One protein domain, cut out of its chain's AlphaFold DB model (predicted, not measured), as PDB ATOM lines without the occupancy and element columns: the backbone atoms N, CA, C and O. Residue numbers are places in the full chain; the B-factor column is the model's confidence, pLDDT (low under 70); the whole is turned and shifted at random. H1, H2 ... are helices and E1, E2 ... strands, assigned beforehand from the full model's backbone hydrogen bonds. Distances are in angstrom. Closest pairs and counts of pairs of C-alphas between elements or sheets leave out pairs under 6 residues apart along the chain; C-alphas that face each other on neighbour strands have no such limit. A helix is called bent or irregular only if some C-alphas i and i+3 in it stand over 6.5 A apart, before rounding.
ATOM      1  N   TYR A   4     153.297 133.968 149.315       81.81
ATOM      2  CA  TYR A   4     154.384 133.354 150.061       81.81
ATOM      3  C   TYR A   4     153.813 132.598 151.259       81.81
ATOM      4  O   TYR A   4     152.903 133.082 151.935       81.81
ATOM      5  N   SER A   5     154.361 131.414 151.522       80.81
ATOM      6  CA  SER A   5     154.141 130.676 152.765       80.81
ATOM      7  C   SER A   5     155.370 130.881 153.641       80.81
ATOM      8  O   SER A   5     156.470 130.469 153.268       80.81
ATOM      9  N   VAL A   6     155.198 131.581 154.760       81.19
ATOM     10  CA  VAL A   6     156.268 131.891 155.709       81.19
ATOM     11  C   VAL A   6     156.094 130.992 156.925       81.19
ATOM     12  O   VAL A   6     155.033 130.982 157.548       81.19
ATOM     13  N   ILE A   7     157.128 130.220 157.252       82.69
ATOM     14  CA  ILE A   7     157.157 129.387 158.456       82.69
ATOM     15  C   ILE A   7     157.854 130.191 159.548       82.69
ATOM     16  O   ILE A   7     159.006 130.588 159.374       82.69
ATOM     17  N   ILE A   8     157.155 130.446 160.652       81.62
ATOM     18  CA  ILE A   8     157.690 131.177 161.801       81.62
ATOM     19  C   ILE A   8     157.805 130.203 162.969       81.62
ATOM     20  O   ILE A   8     156.835 129.549 163.344       81.62
ATOM     21  N   THR A   9     159.002 130.119 163.543       78.62
ATOM     22  CA  THR A   9     159.329 129.248 164.675       78.62
ATOM     23  C   THR A   9     159.654 130.131 165.875       78.62
ATOM     24  O   THR A   9     160.569 130.953 165.795       78.62
ATOM     25  N   ARG A  10     158.888 130.005 166.965       71.50
ATOM     26  CA  ARG A  10     159.094 130.788 168.200       71.50
ATOM     27  C   ARG A  10     159.928 130.021 169.226       71.50
ATOM     28  O   ARG A  10     160.769 130.636 169.875       71.50
ATOM     29  N   ASP A  11     159.747 128.701 169.287       64.69
ATOM     30  CA  ASP A  11     160.478 127.765 170.143       64.69
ATOM     31  C   ASP A  11     160.874 126.508 169.354       64.69
ATOM     32  O   ASP A  11     160.292 126.210 168.312       64.69
ATOM     33  N   VAL A  12     161.864 125.746 169.845       58.69
ATOM     34  CA  VAL A  12     162.381 124.519 169.184       58.69
ATOM     35  C   VAL A  12     161.275 123.475 168.933       58.69
ATOM     36  O   VAL A  12     161.460 122.559 168.140       58.69
ATOM     37  N   THR A  13     160.126 123.617 169.593       53.72
ATOM     38  CA  THR A  13     158.990 122.693 169.555       53.72
ATOM     39  C   THR A  13     157.733 123.280 168.919       53.72
ATOM     40  O   THR A  13     156.709 122.609 168.919       53.72
ATOM     41  N   GLU A  14     157.753 124.517 168.416       68.81
ATOM     42  CA  GLU A  14     156.536 125.190 167.942       68.81
ATOM     43  C   GLU A  14     156.799 125.980 166.661       68.81
ATOM     44  O   GLU A  14     157.624 126.901 166.616       68.81
ATOM     45  N   SER A  15     156.056 125.642 165.609       76.94
ATOM     46  CA  SER A  15     156.089 126.377 164.348       76.94
ATOM     47  C   SER A  15     154.680 126.667 163.857       76.94
ATOM     48  O   SER A  15     153.750 125.899 164.085       76.94
ATOM     49  N   THR A  16     154.519 127.798 163.180       78.19
ATOM     50  CA  THR A  16     153.259 128.182 162.549       78.19
ATOM     51  C   THR A  16     153.505 128.596 161.105       78.19
ATOM     52  O   THR A  16     154.578 129.098 160.751       78.19
ATOM     53  N   ARG A  17     152.523 128.340 160.239       81.06
ATOM     54  CA  ARG A  17     152.592 128.650 158.808       81.06
ATOM     55  C   ARG A  17     151.670 129.817 158.513       81.06
ATOM     56  O   ARG A  17     150.458 129.714 158.667       81.06
ATOM     57  N   VAL A  18     152.246 130.915 158.038       81.00
ATOM     58  CA  VAL A  18     151.508 132.134 157.712       81.00
ATOM     59  C   VAL A  18     151.574 132.373 156.212       81.00
ATOM     60  O   VAL A  18     152.642 132.577 155.636       81.00
ATOM     61  N   GLU A  19     150.413 132.365 155.565       82.25
ATOM     62  CA  GLU A  19     150.300 132.762 154.164       82.25
ATOM     63  C   GLU A  19     150.126 134.277 154.037       82.25
ATOM     64  O   GLU A  19     149.252 134.878 154.687       82.25
ATOM     65  N   VAL A  20     150.943 134.885 153.176       85.25
ATOM     66  CA  VAL A  20     150.942 136.325 152.897       85.25
ATOM     67  C   VAL A  20     151.134 136.615 151.416       85.25
ATOM     68  O   VAL A  20     151.811 135.890 150.692       85.25
ATOM     69  N   GLU A  21     150.559 137.720 150.963       86.75
ATOM     70  CA  GLU A  21     150.801 138.265 149.631       86.75
ATOM     71  C   GLU A  21     151.829 139.389 149.734       86.75
ATOM     72  O   GLU A  21     151.662 140.316 150.531       86.75
ATOM     73  N   ALA A  22     152.896 139.312 148.946       84.94
ATOM     74  CA  ALA A  22     153.942 140.329 148.898       84.94
ATOM     75  C   ALA A  22     154.540 140.409 147.491       84.94
ATOM     76  O   ALA A  22     154.312 139.533 146.663       84.94
ATOM     77  N   GLU A  23     155.291 141.466 147.204       83.38
ATOM     78  CA  GLU A  23     156.034 141.593 145.942       83.38
ATOM     79  C   GLU A  23     157.448 141.027 146.057       83.38
ATOM     80  O   GLU A  23     158.028 140.598 145.062       83.38
ATOM     81  N   THR A  24     157.987 141.002 147.277       85.25
ATOM     82  CA  THR A  24     159.331 140.511 147.579       85.25
ATOM     83  C   THR A  24     159.316 139.572 148.789       85.25
ATOM     84  O   THR A  24     158.469 139.734 149.673       85.25
ATOM     85  N   PRO A  25     160.257 138.614 148.875       80.81
ATOM     86  CA  PRO A  25     160.385 137.722 150.030       80.81
ATOM     87  C   PRO A  25     160.598 138.474 151.351       80.81
ATOM     88  O   PRO A  25     159.977 138.147 152.354       80.81
ATOM     89  N   GLN A  26     161.403 139.538 151.343       82.38
ATOM     90  CA  GLN A  26     161.672 140.349 152.537       82.38
ATOM     91  C   GLN A  26     160.403 141.060 153.027       82.38
ATOM     92  O   GLN A  26     160.134 141.134 154.223       82.38
ATOM     93  N   GLN A  27     159.576 141.544 152.098       84.88
ATOM     94  CA  GLN A  27     158.278 142.123 152.434       84.88
ATOM     95  C   GLN A  27     157.288 141.057 152.932       84.88
ATOM     96  O   GLN A  27     156.458 141.356 153.791       84.88
ATOM     97  N   ALA A  28     157.372 139.822 152.423       83.25
ATOM     98  CA  ALA A  28     156.578 138.699 152.916       83.25
ATOM     99  C   ALA A  28     156.908 138.388 154.380       83.25
ATOM    100  O   ALA A  28     155.992 138.213 155.177       83.25
ATOM    101  N   GLU A  29     158.187 138.398 154.756       81.12
ATOM    102  CA  GLU A  29     158.611 138.213 156.148       81.12
ATOM    103  C   GLU A  29     157.989 139.269 157.061       81.12
ATOM    104  O   GLU A  29     157.312 138.921 158.025       81.12
ATOM    105  N   THR A  30     158.144 140.556 156.735       83.38
ATOM    106  CA  THR A  30     157.589 141.641 157.560       83.38
ATOM    107  C   THR A  30     156.069 141.528 157.695       83.38
ATOM    108  O   THR A  30     155.548 141.604 158.804       83.38
ATOM    109  N   ARG A  31     155.354 141.254 156.594       83.12
ATOM    110  CA  ARG A  31     153.891 141.073 156.612       83.12
ATOM    111  C   ARG A  31     153.459 139.838 157.394       83.12
ATOM    112  O   ARG A  31     152.423 139.871 158.051       83.12
ATOM    113  N   ALA A  32     154.220 138.748 157.320       82.56
ATOM    114  CA  ALA A  32     153.930 137.529 158.064       82.56
ATOM    115  C   ALA A  32     154.147 137.737 159.565       82.56
ATOM    116  O   ALA A  32     153.296 137.330 160.353       82.56
ATOM    117  N   PHE A  33     155.216 138.437 159.954       79.56
ATOM    118  CA  PHE A  33     155.466 138.822 161.342       79.56
ATOM    119  C   PHE A  33     154.405 139.782 161.881       79.56
ATOM    120  O   PHE A  33     153.909 139.563 162.979       79.56
ATOM    121  N   GLU A  34     154.011 140.806 161.123       81.69
ATOM    122  CA  GLU A  34     152.935 141.725 161.523       81.69
ATOM    123  C   GLU A  34     151.596 141.000 161.671       81.69
ATOM    124  O   GLU A  34     150.867 141.228 162.635       81.69
ATOM    125  N   LYS A  35     151.270 140.104 160.735       82.50
ATOM    126  CA  LYS A  35     150.048 139.300 160.791       82.50
ATOM    127  C   LYS A  35     150.045 138.405 162.026       82.50
ATOM    128  O   LYS A  35     149.060 138.428 162.749       82.50
ATOM    129  N   LEU A  36     151.156 137.717 162.294       77.62
ATOM    130  CA  LEU A  36     151.335 136.853 163.460       77.62
ATOM    131  C   LEU A  36     151.315 137.626 164.789       77.62
ATOM    132  O   LEU A  36     150.757 137.154 165.771       77.62
ATOM    133  N   PHE A  37     151.919 138.815 164.831       73.69
ATOM    134  CA  PHE A  37     151.949 139.665 166.023       73.69
ATOM    135  C   PHE A  37     150.564 140.231 166.361       73.69
ATOM    136  O   PHE A  37     150.224 140.381 167.531       73.69
ATOM    137  N   ASN A  38     149.753 140.514 165.338       73.75
ATOM    138  CA  ASN A  38     148.385 140.998 165.505       73.75
ATOM    139  C   ASN A  38     147.368 139.868 165.745       73.75
ATOM    140  O   ASN A  38     146.287 140.135 166.270       73.75
ATOM    141  N   SER A  39     147.684 138.617 165.388       62.12
ATOM    142  CA  SER A  39     146.849 137.450 165.682       62.12
ATOM    143  C   SER A  39     147.281 136.773 166.986       62.12
ATOM    144  O   SER A  39     148.064 135.825 167.005       62.12
ATOM    145  N   THR A  40     146.696 137.210 168.102       55.69
ATOM    146  CA  THR A  40     146.823 136.529 169.406       55.69
ATOM    147  C   THR A  40     146.189 135.133 169.441       55.69
ATOM    148  O   THR A  40     146.425 134.396 170.389       55.69
ATOM    149  N   ASP A  41     145.420 134.772 168.410       51.62
ATOM    150  CA  ASP A  41     144.702 133.498 168.253       51.62
ATOM    151  C   ASP A  41     145.322 132.643 167.130       51.62
ATOM    152  O   ASP A  41     144.642 132.047 166.299       51.62
ATOM    153  N   THR A  42     146.653 132.685 167.011       60.75
ATOM    154  CA  THR A  42     147.349 131.823 166.051       60.75
ATOM    155  C   THR A  42     147.534 130.463 166.688       60.75
ATOM    156  O   THR A  42     148.218 130.349 167.702       60.75
ATOM    157  N   GLU A  43     146.938 129.437 166.091       59.47
ATOM    158  CA  GLU A  43     147.193 128.056 166.474       59.47
ATOM    159  C   GLU A  43     148.660 127.726 166.158       59.47
ATOM    160  O   GLU A  43     149.107 127.740 165.005       59.47
ATOM    161  N   TRP A  44     149.439 127.514 167.216       66.06
ATOM    162  CA  TRP A  44     150.801 127.009 167.132       66.06
ATOM    163  C   TRP A  44     150.719 125.498 167.224       66.06
ATOM    164  O   TRP A  44     150.271 124.951 168.233       66.06
ATOM    165  N   GLU A  45     151.119 124.812 166.160       56.81
ATOM    166  CA  GLU A  45     151.228 123.366 166.225       56.81
ATOM    167  C   GLU A  45     152.473 123.030 167.052       56.81
ATOM    168  O   GLU A  45     153.599 123.389 166.689       56.81
ATOM    169  N   LEU A  46     152.248 122.364 168.192       53.12
ATOM    170  CA  LEU A  46     153.295 121.697 168.955       53.12
ATOM    171  C   LEU A  46     153.895 120.612 168.060       53.12
ATOM    172  O   LEU A  46     153.326 119.533 167.877       53.12
ATOM    173  N   ASP A  47     155.067 120.896 167.506       50.22
ATOM    174  CA  ASP A  47     155.936 119.906 166.896       50.22
ATOM    175  C   ASP A  47     156.571 119.083 168.022       50.22
ATOM    176  O   ASP A  47     157.740 119.239 168.394       50.22
TER     177      ASP A  47
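AT A GLANCE: This is residues 4 to 47 of the 159 residues of an uncharacterized protein of Magnetospirillum sp. SS-4 (UniProt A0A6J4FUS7). A long two-stranded hairpin, E1 and E2, has one helix, H1, packed slantwise over one face, and a tail after H1 that comes back to the turn end of the hairpin. There residues 45 to 46 pair antiparallel with residues 14 to 15 of E2, a pairing too short to bear a name. The printed part has 44 residues with two named strands and one named helix, in the order E1, E2, H1; the sheet has the order E1 - E2 and is antiparallel, and the class is mixed, helices and strands. The whole is compact, with a radius of gyration of the C-alphas of 10.4 A, and elongated, its C-alphas spanning 31 by 18 by 12 A along their three main axes.

HOW THE PARTS SIT: The strand E1, residues 4 to 11, and the strand E2, residues 14 to 21, are antiparallel neighbours and form a hairpin, with 155 degrees between their N-to-C directions. Among the C-alphas that face each other are those of Ser 5 and Glu 19, 4.6 A apart, and those of Thr 9 and Ser 15, 4.3 A apart. Backbone N 6 and O 18 are within hydrogen-bond range at 2.9 A, and so are N 16 and O 8 at 2.9 A. The helix H1, residues 25 to 38, comes closest to E1 at the C-alphas of Tyr 4 and Ala 28, 6.4 A apart. Its closest C-alphas to E2 are those of Val 18 and Ala 32, 5.9 A apart. The centre of H1 is 9.6 A from that of E1 and 8.9 A from that of E2. In H1 every O i to N i+4 pair is within hydrogen-bond range.

IN THESE COORDINATES: E1 begins at C-alpha 4, at (154.384, 133.354, 150.061), and measures 21.7 A from first to last C-alpha. E2, also of 8 residues, runs from Glu 14 to Glu 21 over 23.2 A. H1 has 14 residues, is not bent, and measures 19.9 A from C-alpha 25, at (160.385, 137.722, 150.030), to C-alpha 38, at (148.385, 140.998, 165.505).

THE WHOLE: The two C-alphas farthest apart are those of Glu 23 and Leu 46, at 30.5 A, while the first and last printed C-alphas, those of Tyr 4 and Asp 47, are 21.6 A apart. The printed part has no cut. The link from E1 to E2, of 2 residues, and the link from E2 to H1, of 3 residues, are both tight. The mean pLDDT of the printed part is 74.4, and the model's confidence is low, under 70, at residues 11 to 14 and residues 39 to 47.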